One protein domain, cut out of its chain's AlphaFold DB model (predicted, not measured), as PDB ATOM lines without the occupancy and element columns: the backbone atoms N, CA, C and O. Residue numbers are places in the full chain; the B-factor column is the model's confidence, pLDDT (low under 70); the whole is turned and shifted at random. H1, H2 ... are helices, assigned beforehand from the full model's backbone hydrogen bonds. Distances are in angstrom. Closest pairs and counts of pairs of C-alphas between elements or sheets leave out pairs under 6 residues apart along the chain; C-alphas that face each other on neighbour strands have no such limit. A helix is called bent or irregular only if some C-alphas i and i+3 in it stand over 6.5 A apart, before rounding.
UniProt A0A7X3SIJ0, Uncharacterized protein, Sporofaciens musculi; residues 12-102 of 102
ATOM      1  N   ALA A  12       0.338 -10.328 -11.628       50.34
ATOM      2  CA  ALA A  12       1.184 -10.541 -12.807       50.34
ATOM      3  C   ALA A  12       2.691 -10.505 -12.478       50.34
ATOM      4  O   ALA A  12       3.478 -11.181 -13.141       50.34
ATOM      5  N   ASN A  13       3.096  -9.753 -11.447       51.47
ATOM      6  CA  ASN A  13       4.506  -9.588 -11.078       51.47
ATOM      7  C   ASN A  13       5.009 -10.720 -10.162       51.47
ATOM      8  O   ASN A  13       6.126 -11.203 -10.332       51.47
ATOM      9  N   GLU A  14       4.166 -11.222  -9.253       52.03
ATOM     10  CA  GLU A  14       4.479 -12.399  -8.423       52.03
ATOM     11  C   GLU A  14       4.725 -13.657  -9.266       52.03
ATOM     12  O   GLU A  14       5.635 -14.440  -8.979       52.03
ATOM     13  N   ASN A  15       3.956 -13.828 -10.349       53.25
ATOM     14  CA  ASN A  15       4.119 -14.954 -11.264       53.25
ATOM     15  C   ASN A  15       5.488 -14.927 -11.967       53.25
ATOM     16  O   ASN A  15       6.083 -15.984 -12.167       53.25
ATOM     17  N   ASN A  16       6.018 -13.737 -12.285       58.50
ATOM     18  CA  ASN A  16       7.322 -13.552 -12.931       58.50
ATOM     19  C   ASN A  16       8.486 -13.891 -11.984       58.50
ATOM     20  O   ASN A  16       9.400 -14.612 -12.373       58.50
ATOM     21  N   VAL A  17       8.420 -13.452 -10.722       58.62
ATOM     22  CA  VAL A  17       9.463 -13.760  -9.728       58.62
ATOM     23  C   VAL A  17       9.495 -15.258  -9.431       58.62
ATOM     24  O   VAL A  17      10.560 -15.861  -9.497       58.62
ATOM     25  N   ARG A  18       8.336 -15.892  -9.203       59.94
ATOM     26  CA  ARG A  18       8.259 -17.337  -8.913       59.94
ATOM     27  C   ARG A  18       8.741 -18.193 -10.083       59.94
ATOM     28  O   ARG A  18       9.483 -19.147  -9.869       59.94
ATOM     29  N   THR A  19       8.371 -17.843 -11.318       61.94
ATOM     30  CA  THR A  19       8.887 -18.552 -12.503       61.94
ATOM     31  C   THR A  19      10.364 -18.273 -12.763       61.94
ATOM     32  O   THR A  19      11.053 -19.163 -13.258       61.94
ATOM     33  N   ARG A  20      10.885 -17.090 -12.411       61.94
ATOM     34  CA  ARG A  20      12.319 -16.791 -12.510       61.94
ATOM     35  C   ARG A  20      13.130 -17.603 -11.507       61.94
ATOM     36  O   ARG A  20      14.076 -18.259 -11.924       61.94
ATOM     37  N   THR A  21      12.712 -17.641 -10.241       64.75
ATOM     38  CA  THR A  21      13.375 -18.446  -9.208       64.75
ATOM     39  C   THR A  21      13.324 -19.929  -9.562       64.75
ATOM     40  O   THR A  21      14.358 -20.575  -9.568       64.75
ATOM     41  N   ALA A  22      12.172 -20.461  -9.990       61.91
ATOM     42  CA  ALA A  22      12.080 -21.857 -10.428       61.91
ATOM     43  C   ALA A  22      12.996 -22.177 -11.628       61.91
ATOM     44  O   ALA A  22      13.571 -23.260 -11.691       61.91
ATOM     45  N   ARG A  23      13.163 -21.243 -12.577       61.00
ATOM     46  CA  ARG A  23      14.106 -21.391 -13.701       61.00
ATOM     47  C   ARG A  23      15.568 -21.305 -13.269       61.00
ATOM     48  O   ARG A  23      16.395 -21.992 -13.856       61.00
ATOM     49  N   GLU A  24      15.894 -20.455 -12.300       61.22
ATOM     50  CA  GLU A  24      17.238 -20.371 -11.720       61.22
ATOM     51  C   GLU A  24      17.598 -21.638 -10.950       61.22
ATOM     52  O   GLU A  24      18.665 -22.187 -11.197       61.22
ATOM     53  N   GLU A  25      16.690 -22.149 -10.121       58.84
ATOM     54  CA  GLU A  25      16.850 -23.420  -9.410       58.84
ATOM     55  C   GLU A  25      17.029 -24.582 -10.397       58.84
ATOM     56  O   GLU A  25      18.021 -25.295 -10.320       58.84
ATOM     57  N   LEU A  26      16.158 -24.711 -11.410       59.66
ATOM     58  CA  LEU A  26      16.300 -25.734 -12.459       59.66
ATOM     59  C   LEU A  26      17.624 -25.621 -13.229       59.66
ATOM     60  O   LEU A  26      18.225 -26.636 -13.577       59.66
ATOM     61  N   ARG A  27      18.092 -24.398 -13.513       58.66
ATOM     62  CA  ARG A  27      19.378 -24.172 -14.189       58.66
ATOM     63  C   ARG A  27      20.555 -24.533 -13.283       58.66
ATOM     64  O   ARG A  27      21.533 -25.086 -13.775       58.66
ATOM     65  N   ASN A  28      20.469 -24.223 -11.993       59.22
ATOM     66  CA  ASN A  28      21.499 -24.564 -11.022       59.22
ATOM     67  C   ASN A  28      21.572 -26.080 -10.826       59.22
ATOM     68  O   ASN A  28      22.661 -26.624 -10.944       59.22
ATOM     69  N   THR A  29      20.435 -26.768 -10.681       61.16
ATOM     70  CA  THR A  29      20.389 -28.238 -10.640       61.16
ATOM     71  C   THR A  29      20.980 -28.844 -11.911       61.16
ATOM     72  O   THR A  29      21.843 -29.707 -11.821       61.16
ATOM     73  N   SER A  30      20.628 -28.317 -13.091       65.81
ATOM     74  CA  SER A  30      21.232 -28.762 -14.354       65.81
ATOM     75  C   SER A  30      22.750 -28.567 -14.371       65.81
ATOM     76  O   SER A  30      23.465 -29.431 -14.864       65.81
ATOM     77  N   MET A  31      23.259 -27.453 -13.838       69.12
ATOM     78  CA  MET A  31      24.698 -27.186 -13.781       69.12
ATOM     79  C   MET A  31      25.412 -28.093 -12.771       69.12
ATOM     80  O   MET A  31      26.520 -28.548 -13.041       69.12
ATOM     81  N   GLU A  32      24.788 -28.385 -11.631       68.25
ATOM     82  CA  GLU A  32      25.305 -29.324 -10.632       68.25
ATOM     83  C   GLU A  32      25.351 -30.757 -11.178       68.25
ATOM     84  O   GLU A  32      26.374 -31.426 -11.033       68.25
ATOM     85  N   GLU A  33      24.306 -31.197 -11.884       71.19
ATOM     86  CA  GLU A  33      24.262 -32.491 -12.577       71.19
ATOM     87  C   GLU A  33      25.347 -32.596 -13.665       71.19
ATOM     88  O   GLU A  33      26.001 -33.632 -13.812       71.19
ATOM     89  N   ASP A  34      25.577 -31.516 -14.415       66.38
ATOM     90  CA  ASP A  34      26.652 -31.418 -15.405       66.38
ATOM     91  C   ASP A  34      28.045 -31.510 -14.763       66.38
ATOM     92  O   ASP A  34      28.905 -32.256 -15.239       66.38
ATOM     93  N   VAL A  35      28.265 -30.802 -13.652       72.06
ATOM     94  CA  VAL A  35      29.526 -30.847 -12.897       72.06
ATOM     95  C   VAL A  35      29.760 -32.232 -12.295       72.06
ATOM     96  O   VAL A  35      30.890 -32.725 -12.304       72.06
ATOM     97  N   GLU A  36      28.717 -32.885 -11.788       74.50
ATOM     98  CA  GLU A  36      28.821 -34.232 -11.232       74.50
ATOM     99  C   GLU A  36      29.140 -35.269 -12.316       74.50
ATOM    100  O   GLU A  36      30.016 -36.114 -12.116       74.50
ATOM    101  N   ARG A  37      28.514 -35.176 -13.501       73.56
ATOM    102  CA  ARG A  37      28.905 -35.993 -14.663       73.56
ATOM    103  C   ARG A  37      30.368 -35.792 -15.023       73.56
ATOM    104  O   ARG A  37      31.098 -36.778 -15.093       73.56
ATOM    105  N   TYR A  38      30.795 -34.541 -15.173       72.25
ATOM    106  CA  TYR A  38      32.163 -34.217 -15.566       72.25
ATOM    107  C   TYR A  38      33.188 -34.756 -14.558       72.25
ATOM    108  O   TYR A  38      34.171 -35.387 -14.939       72.25
ATOM    109  N   ARG A  39      32.933 -34.599 -13.253       75.75
ATOM    110  CA  ARG A  39      33.790 -35.161 -12.193       75.75
ATOM    111  C   ARG A  39      33.842 -36.686 -12.222       75.75
ATOM    112  O   ARG A  39      34.889 -37.269 -11.951       75.75
ATOM    113  N   ASN A  40      32.723 -37.337 -12.522       76.88
ATOM    114  CA  ASN A  40      32.679 -38.790 -12.650       76.88
ATOM    115  C   ASN A  40      33.451 -39.274 -13.886       76.88
ATOM    116  O   ASN A  40      34.134 -40.292 -13.807       76.88
ATOM    117  N   GLU A  41      33.387 -38.541 -14.998       77.75
ATOM    118  CA  GLU A  41      34.191 -38.802 -16.196       77.75
ATOM    119  C   GLU A  41      35.688 -38.602 -15.925       77.75
ATOM    120  O   GLU A  41      36.493 -39.454 -16.296       77.75
ATOM    121  N   GLU A  42      36.066 -37.534 -15.222       78.31
ATOM    122  CA  GLU A  42      37.458 -37.248 -14.856       78.31
ATOM    123  C   GLU A  42      38.037 -38.331 -13.935       78.31
ATOM    124  O   GLU A  42      39.086 -38.897 -14.234       78.31
ATOM    125  N   ARG A  43      37.297 -38.732 -12.895       79.75
ATOM    126  CA  ARG A  43      37.686 -39.847 -12.014       79.75
ATOM    127  C   ARG A  43      37.859 -41.160 -12.766       79.75
ATOM    128  O   ARG A  43      38.774 -41.932 -12.484       79.75
ATOM    129  N   LEU A  44      36.953 -41.445 -13.699       76.81
ATOM    130  CA  LEU A  44      37.015 -42.662 -14.502       76.81
ATOM    131  C   LEU A  44      38.232 -42.637 -15.436       76.81
ATOM    132  O   LEU A  44      38.886 -43.667 -15.613       76.81
ATOM    133  N   ARG A  45      38.573 -41.464 -15.976       78.38
ATOM    134  CA  ARG A  45      39.773 -41.252 -16.783       78.38
ATOM    135  C   ARG A  45      41.048 -41.464 -15.972       78.38
ATOM    136  O   ARG A  45      41.878 -42.257 -16.398       78.38
ATOM    137  N   GLU A  46      41.175 -40.838 -14.803       81.81
ATOM    138  CA  GLU A  46      42.341 -41.011 -13.923       81.81
ATOM    139  C   GLU A  46      42.538 -42.481 -13.537       81.81
ATOM    140  O   GLU A  46      43.641 -43.017 -13.649       81.81
ATOM    141  N   LYS A  47      41.452 -43.169 -13.162       80.12
ATOM    142  CA  LYS A  47      41.504 -44.592 -12.811       80.12
ATOM    143  C   LYS A  47      41.917 -45.457 -14.003       80.12
ATOM    144  O   LYS A  47      42.694 -46.392 -13.850       80.12
ATOM    145  N   THR A  48      41.427 -45.142 -15.200       77.62
ATOM    146  CA  THR A  48      41.824 -45.850 -16.425       77.62
ATOM    147  C   THR A  48      43.303 -45.622 -16.728       77.62
ATOM    148  O   THR A  48      44.028 -46.575 -16.999       77.62
ATOM    149  N   GLU A  49      43.780 -44.381 -16.635       79.81
ATOM    150  CA  GLU A  49      45.195 -44.065 -16.828       79.81
ATOM    151  C   GLU A  49      46.081 -44.775 -15.803       79.81
ATOM    152  O   GLU A  49      47.163 -45.221 -16.166       79.81
ATOM    153  N   GLU A  50      45.635 -44.932 -14.556       82.31
ATOM    154  CA  GLU A  50      46.347 -45.697 -13.528       82.31
ATOM    155  C   GLU A  50      46.419 -47.195 -13.865       82.31
ATOM    156  O   GLU A  50      47.515 -47.753 -13.916       82.31
ATOM    157  N   ILE A  51      45.285 -47.829 -14.186       79.00
ATOM    158  CA  ILE A  51      45.198 -49.268 -14.514       79.00
ATOM    159  C   ILE A  51      46.077 -49.626 -15.720       79.00
ATOM    160  O   ILE A  51      46.671 -50.709 -15.787       79.00
ATOM    161  N   PHE A  52      46.143 -48.726 -16.703       80.31
ATOM    162  CA  PHE A  52      46.841 -48.966 -17.961       80.31
ATOM    163  C   PHE A  52      48.251 -48.354 -18.025       80.31
ATOM    164  O   PHE A  52      48.956 -48.625 -19.001       80.31
ATOM    165  N   ARG A  53      48.708 -47.626 -16.990       76.56
ATOM    166  CA  ARG A  53      50.021 -46.948 -16.944       76.56
ATOM    167  C   ARG A  53      51.197 -47.890 -17.182       76.56
ATOM    168  O   ARG A  53      52.058 -47.603 -18.006       76.56
ATOM    169  N   ASP A  54      51.199 -49.030 -16.498       76.56
ATOM    170  CA  ASP A  54      52.257 -50.050 -16.574       76.56
ATOM    171  C   ASP A  54      52.038 -51.060 -17.711       76.56
ATOM    172  O   ASP A  54      52.674 -52.112 -17.786       76.56
ATOM    173  N   THR A  55      51.100 -50.769 -18.610       76.69
ATOM    174  CA  THR A  55      50.752 -51.655 -19.716       76.69
ATOM    175  C   THR A  55      51.218 -51.072 -21.037       76.69
ATOM    176  O   THR A  55      51.321 -49.860 -21.217       76.69
ATOM    177  N   LYS A  56      51.391 -51.941 -22.033       77.31
ATOM    178  CA  LYS A  56      51.644 -51.534 -23.423       77.31
ATOM    179  C   LYS A  56      50.527 -50.668 -24.037       77.31
ATOM    180  O   LYS A  56      50.705 -50.165 -25.140       77.31
ATOM    181  N   TYR A  57      49.392 -50.515 -23.347       73.75
ATOM    182  CA  TYR A  57      48.256 -49.692 -23.760       73.75
ATOM    183  C   TYR A  57      48.283 -48.281 -23.161       73.75
ATOM    184  O   TYR A  57      47.416 -47.486 -23.506       73.75
ATOM    185  N   GLY A  58      49.267 -47.937 -22.319       67.31
ATOM    186  CA  GLY A  58      49.376 -46.601 -21.718       67.31
ATOM    187  C   GLY A  58      49.570 -45.470 -22.741       67.31
ATOM    188  O   GLY A  58      49.232 -44.323 -22.478       67.31
ATOM    189  N   THR A  59      50.055 -45.777 -23.949       71.44
ATOM    190  CA  THR A  59      50.102 -44.835 -25.084       71.44
ATOM    191  C   THR A  59      48.785 -44.746 -25.860       71.44
ATOM    192  O   THR A  59      48.623 -43.854 -26.687       71.44
ATOM    193  N   MET A  60      47.828 -45.639 -25.593       77.06
ATOM    194  CA  MET A  60      46.519 -45.726 -26.250       77.06
ATOM    195  C   MET A  60      45.379 -45.223 -25.348       77.06
ATOM    196  O   MET A  60      44.228 -45.634 -25.514       77.06
ATOM    197  N   ASN A  61      45.682 -44.316 -24.412       75.31
ATOM    198  CA  ASN A  61      44.711 -43.761 -23.462       75.31
ATOM    199  C   ASN A  61      43.467 -43.183 -24.152       75.31
ATOM    200  O   ASN A  61      42.362 -43.374 -23.661       75.31
ATOM    201  N   GLU A  62      43.613 -42.550 -25.319       77.88
ATOM    202  CA  GLU A  62      42.478 -41.994 -26.069       77.88
ATOM    203  C   GLU A  62      41.503 -43.078 -26.564       77.88
ATOM    204  O   GLU A  62      40.290 -42.929 -26.434       77.88
ATOM    205  N   GLN A  63      42.018 -44.216 -27.043       81.25
ATOM    206  CA  GLN A  63      41.199 -45.343 -27.513       81.25
ATOM    207  C   GLN A  63      40.522 -46.078 -26.351       81.25
ATOM    208  O   GLN A  63      39.367 -46.496 -26.441       81.25
ATOM    209  N   LEU A  64      41.238 -46.221 -25.235       82.44
ATOM    210  CA  LEU A  64      40.683 -46.715 -23.975       82.44
ATOM    211  C   LEU A  64      39.561 -45.810 -23.476       82.44
ATOM    212  O   LEU A  64      38.550 -46.290 -22.959       82.44
ATOM    213  N   TRP A  65      39.715 -44.507 -23.683       78.44
ATOM    214  CA  TRP A  65      38.713 -43.546 -23.284       78.44
ATOM    215  C   TRP A  65      37.479 -43.582 -24.174       78.44
ATOM    216  O   TRP A  65      36.361 -43.633 -23.666       78.44
ATOM    217  N   GLU A  66      37.657 -43.706 -25.487       82.50
ATOM    218  CA  GLU A  66      36.555 -43.955 -26.419       82.50
ATOM    219  C   GLU A  66      35.798 -45.258 -26.092       82.50
ATOM    220  O   GLU A  66      34.571 -45.319 -26.211       82.50
ATOM    221  N   LEU A  67      36.504 -46.283 -25.601       82.88
ATOM    222  CA  LEU A  67      35.901 -47.546 -25.176       82.88
ATOM    223  C   LEU A  67      34.989 -47.392 -23.947       82.88
ATOM    224  O   LEU A  67      33.952 -48.052 -23.886       82.88
ATOM    225  N   LEU A  68      35.382 -46.561 -22.977       77.88
ATOM    226  CA  LEU A  68      34.723 -46.412 -21.671       77.88
ATOM    227  C   LEU A  68      33.726 -45.250 -21.595       77.88
ATOM    228  O   LEU A  68      32.851 -45.255 -20.729       77.88
ATOM    229  N   LYS A  69      33.843 -44.268 -22.494       74.81
ATOM    230  CA  LYS A  69      32.987 -43.075 -22.544       74.81
ATOM    231  C   LYS A  69      31.509 -43.424 -22.700       74.81
ATOM    232  O   LYS A  69      30.648 -42.803 -22.082       74.81
ATOM    233  N   GLU A  70      31.196 -44.425 -23.518       73.88
ATOM    234  CA  GLU A  70      29.836 -44.950 -23.590       73.88
ATOM    235  C   GLU A  70      29.625 -45.987 -22.486       73.88
ATOM    236  O   GLU A  70      30.313 -47.008 -22.442       73.88
ATOM    237  N   LYS A  71      28.614 -45.768 -21.628       68.62
ATOM    238  CA  LYS A  71      28.093 -46.781 -20.692       68.62
ATOM    239  C   LYS A  71      27.387 -47.899 -21.459       68.62
ATOM    240  O   LYS A  71      26.169 -48.062 -21.416       68.62
ATOM    241  N   ASP A  72      28.168 -48.658 -22.204       76.69
ATOM    242  CA  ASP A  72      27.697 -49.768 -22.999       76.69
ATOM    243  C   ASP A  72      27.561 -51.037 -22.154       76.69
ATOM    244  O   ASP A  72      28.267 -51.277 -21.173       76.69
ATOM    245  N   CYS A  73      26.647 -51.911 -22.569       80.69
ATOM    246  CA  CYS A  73      26.521 -53.234 -21.968       80.69
ATOM    247  C   CYS A  73      27.826 -54.031 -22.149       80.69
ATOM    248  O   CYS A  73      28.462 -53.948 -23.201       80.69
ATOM    249  N   ARG A  74      28.160 -54.915 -21.195       82.56
ATOM    250  CA  ARG A  74      29.376 -55.763 -21.213       82.56
ATOM    251  C   ARG A  74      29.666 -56.424 -22.568       82.56
ATOM    252  O   ARG A  74      30.819 -56.515 -22.978       82.56
ATOM    253  N   ARG A  75      28.622 -56.867 -23.279       85.38
ATOM    254  CA  ARG A  75      28.735 -57.474 -24.615       85.38
ATOM    255  C   ARG A  75      29.211 -56.484 -25.682       85.38
ATOM    256  O   ARG A  75      30.031 -56.849 -26.516       85.38
ATOM    257  N   LYS A  76      28.705 -55.251 -25.670       86.00
ATOM    258  CA  LYS A  76      29.115 -54.203 -26.613       86.00
ATOM    259  C   LYS A  76      30.525 -53.706 -26.308       86.00
ATOM    260  O   LYS A  76      31.307 -53.561 -27.242       86.00
ATOM    261  N   LEU A  77      30.869 -53.569 -25.025       86.31
ATOM    262  CA  LEU A  77      32.229 -53.255 -24.581       86.31
ATOM    263  C   LEU A  77      33.240 -54.284 -25.116       86.31
ATOM    264  O   LEU A  77      34.242 -53.914 -25.715       86.31
ATOM    265  N   TYR A  78      32.933 -55.579 -24.992       86.12
ATOM    266  CA  TYR A  78      33.764 -56.659 -25.534       86.12
ATOM    267  C   TYR A  78      33.966 -56.548 -27.053       86.12
ATOM    268  O   TYR A  78      35.088 -56.634 -27.544       86.12
ATOM    269  N   VAL A  79      32.888 -56.318 -27.811       89.25
ATOM    270  CA  VAL A  79      32.966 -56.185 -29.275       89.25
ATOM    271  C   VAL A  79      33.765 -54.945 -29.684       89.25
ATOM    272  O   VAL A  79      34.588 -55.033 -30.594       89.25
ATOM    273  N   LYS A  80      33.565 -53.806 -29.012       88.06
ATOM    274  CA  LYS A  80      34.336 -52.578 -29.257       88.06
ATOM    275  C   LYS A  80      35.820 -52.772 -28.941       88.06
ATOM    276  O   LYS A  80      36.652 -52.411 -29.769       88.06
ATOM    277  N   ALA A  81      36.149 -53.413 -27.819       87.19
ATOM    278  CA  ALA A  81      37.532 -53.702 -27.442       87.19
ATOM    279  C   ALA A  81      38.227 -54.579 -28.495       87.19
ATOM    280  O   ALA A  81      39.326 -54.261 -28.944       87.19
ATOM    281  N   LEU A  82      37.551 -55.632 -28.967       89.06
ATOM    282  CA  LEU A  82      38.055 -56.477 -30.054       89.06
ATOM    283  C   LEU A  82      38.228 -55.719 -31.375       89.06
ATOM    284  O   LEU A  82      39.141 -56.035 -32.135       89.06
ATOM    285  N   LYS A  83      37.344 -54.760 -31.675       88.25
ATOM    286  CA  LYS A  83      37.396 -53.973 -32.913       88.25
ATOM    287  C   LYS A  83      38.544 -52.959 -32.904       88.25
ATOM    288  O   LYS A  83      39.176 -52.788 -33.938       88.25
ATOM    289  N   MET A  84      38.796 -52.307 -31.769       84.81
ATOM    290  CA  MET A  84      39.823 -51.264 -31.654       84.81
ATOM    291  C   MET A  84      41.225 -51.837 -31.460       84.81
ATOM    292  O   MET A  84      42.152 -51.441 -32.156       84.81
ATOM    293  N   PHE A  85      41.371 -52.813 -30.565       84.62
ATOM    294  CA  PHE A  85      42.682 -53.349 -30.194       84.62
ATOM    295  C   PHE A  85      43.002 -54.677 -30.895       84.62
ATOM    296  O   PHE A  85      44.132 -55.148 -30.862       84.62
ATOM    297  N   GLY A  86      42.030 -55.303 -31.560       86.44
ATOM    298  CA  GLY A  86      42.197 -56.617 -32.175       86.44
ATOM    299  C   GLY A  86      41.935 -57.772 -31.203       86.44
ATOM    300  O   GLY A  86      41.549 -57.594 -30.049       86.44
ATOM    301  N   ARG A  87      42.101 -59.011 -31.680       84.31
ATOM    302  CA  ARG A  87      41.588 -60.207 -30.980       84.31
ATOM    303  C   ARG A  87      42.297 -60.546 -29.669       84.31
ATOM    304  O   ARG A  87      41.623 -60.916 -28.715       84.31
ATOM    305  N   LYS A  88      43.632 -60.499 -29.642       84.25
ATOM    306  CA  LYS A  88      44.420 -60.822 -28.439       84.25
ATOM    307  C   LYS A  88      44.389 -59.654 -27.463       84.25
ATOM    308  O   LYS A  88      43.962 -59.817 -26.326       84.25
ATOM    309  N   ASP A  89      44.752 -58.479 -27.954       83.50
ATOM    310  CA  ASP A  89      44.860 -57.270 -27.149       83.50
ATOM    311  C   ASP A  89      43.511 -56.761 -26.643       83.50
ATOM    312  O   ASP A  89      43.369 -56.447 -25.466       83.50
ATOM    313  N   GLY A  90      42.473 -56.784 -27.483       85.81
ATOM    314  CA  GLY A  90      41.124 -56.407 -27.068       85.81
ATOM    315  C   GLY A  90      40.544 -57.328 -25.995       85.81
ATOM    316  O   GLY A  90      39.795 -56.866 -25.136       85.81
ATOM    317  N   MET A  91      40.913 -58.615 -25.989       88.12
ATOM    318  CA  MET A  91      40.517 -59.529 -24.912       88.12
ATOM    319  C   MET A  91      41.214 -59.198 -23.590       88.12
ATOM    320  O   MET A  91      40.589 -59.290 -22.534       88.12
ATOM    321  N   GLU A  92      42.493 -58.828 -23.644       86.00
ATOM    322  CA  GLU A  92      43.289 -58.471 -22.469       86.00
ATOM    323  C   GLU A  92      42.805 -57.153 -21.850       86.00
ATOM    324  O   GLU A  92      42.539 -57.097 -20.648       86.00
ATOM    325  N   VAL A  93      42.566 -56.139 -22.689       85.12
ATOM    326  CA  VAL A  93      41.961 -54.858 -22.291       85.12
ATOM    327  C   VAL A  93      40.581 -55.078 -21.669       85.12
ATOM    328  O   VAL A  93      40.313 -54.589 -20.573       85.12
ATOM    329  N   TYR A  94      39.718 -55.868 -22.316       87.44
ATOM    330  CA  TYR A  94      38.390 -56.170 -21.780       87.44
ATOM    331  C   TYR A  94      38.451 -56.888 -20.428       87.44
ATOM    332  O   TYR A  94      37.672 -56.557 -19.535       87.44
ATOM    333  N   ARG A  95      39.358 -57.861 -20.255       86.88
ATOM    334  CA  ARG A  95      39.537 -58.560 -18.973       86.88
ATOM    335  C   ARG A  95      39.935 -57.602 -17.859       86.88
ATOM    336  O   ARG A  95      39.294 -57.629 -16.818       86.88
ATOM    337  N   ARG A  96      40.920 -56.732 -18.095       85.00
ATOM    338  CA  ARG A  96      41.347 -55.733 -17.104       85.00
ATOM    339  C   ARG A  96      40.225 -54.780 -16.718       85.00
ATOM    340  O   ARG A  96      39.966 -54.599 -15.537       85.00
ATOM    341  N   ILE A  97      39.517 -54.226 -17.705       84.06
ATOM    342  CA  ILE A  97      38.370 -53.347 -17.434       84.06
ATOM    343  C   ILE A  97      37.309 -54.100 -16.634       84.06
ATOM    344  O   ILE A  97      36.752 -53.575 -15.679       84.06
ATOM    345  N   ARG A  98      37.027 -55.352 -16.996       84.31
ATOM    346  CA  ARG A  98      36.052 -56.156 -16.267       84.31
ATOM    347  C   ARG A  98      36.471 -56.411 -14.818       84.31
ATOM    348  O   ARG A  98      35.598 -56.434 -13.970       84.31
ATOM    349  N   ASP A  99      37.751 -56.644 -14.558       82.81
ATOM    350  CA  ASP A  99      38.223 -57.030 -13.227       82.81
ATOM    351  C   ASP A  99      38.484 -55.808 -12.311       82.81
ATOM    352  O   ASP A  99      38.407 -55.945 -11.094       82.81
ATOM    353  N   GLU A 100      38.744 -54.612 -12.864       77.88
ATOM    354  CA  GLU A 100      39.089 -53.401 -12.085       77.88
ATOM    355  C   GLU A 100      38.046 -52.260 -12.116       77.88
ATOM    356  O   GLU A 100      38.065 -51.354 -11.265       77.88
ATOM    357  N   LEU A 101      37.137 -52.263 -13.098       71.88
ATOM    358  CA  LEU A 101      36.178 -51.176 -13.352       71.88
ATOM    359  C   LEU A 101      34.698 -51.603 -13.331       71.88
ATOM    360  O   LEU A 101      33.850 -50.729 -13.142       71.88
ATOM    361  N   LEU A 102      34.376 -52.888 -13.527       68.06
ATOM    362  CA  LEU A 102      33.004 -53.436 -13.539       68.06
ATOM    363  C   LEU A 102      32.736 -54.357 -12.347       68.06
ATOM    364  O   LEU A 102      31.541 -54.462 -11.989       68.06
TER     365      LEU A 102
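AT A GLANCE: This is residues 12 to 102 of the 102 residues of an uncharacterized protein of Sporofaciens musculi (UniProt A0A7X3SIJ0). A single long helix, H1, sticks out with residues 12 to 40 as a straight arm from a small compact head, in which its last turns come together with three short helices, H2, H3 and H4. The printed part has 91 residues with four named helices, in the order H1, H2, H3, H4, and no named strand; the class is all helix. The whole is extended, with a radius of gyration of the C-alphas of 19.9 A and spans of 68 by 25 by 19 A; the arm makes the length.

HOW THE PARTS SIT: H1, residues 12 to 53, touches H2, residues 58 to 69, with residues 41 to 52 alone; the closest C-alphas, of Phe 52 and Gly 58, are 5.1 A apart. They form a helical hairpin, opposite ways at a steep tilt of 38 degrees. H2, with its residues 63 to 68 alone, touches H3, residues 74 to 85, in a second helical hairpin, opposite ways at a shallow tilt of 34 degrees, only just short of steep; the closest C-alphas, of Leu 67 and Lys 80, are 6.7 A apart. H4, residues 87 to 100, touches H3 with residues 88 to 94 alone, opposite ways at a steep tilt of 46 degrees; the closest C-alphas, of Leu 82 and Gly 90, are 4.3 A apart. H1 and H4 are close but not clearly touching, at 7.8 A between the C-alphas of Ile 51 and Glu 100. H2 and H4 are near each other, and H1 and H3 are apart. In H3 every O i to N i+4 pair is within hydrogen-bond range; the counts are 37 of 38 in H1, 6 of 8 in H2 and 9 of 10 in H4.

IN THESE COORDINATES: H1 is 61.1 A long, from C-alpha 12 at (1.184, -10.541, -12.807) to C-alpha 53 at (50.021, -46.948, -16.944). H2 is 16.8 A long and irregular, with C-alphas 59 and 62 8.2 A apart. H3 is 16.2 A long, and H4, 20.2 A, ends at C-alpha 100 at (39.089, -53.401, -12.085).

THE WHOLE: The C-alphas farthest apart, of Ala 12 and Lys 88, are 68.1 A apart. Without residues 12 to 40, the body spans 24 by 24 by 20 A. The printed part has no cut, and its three links are tight. The mean pLDDT of the printed part is 75.3; residues 12 to 32, 34, 58, 71 and 102 are under 70.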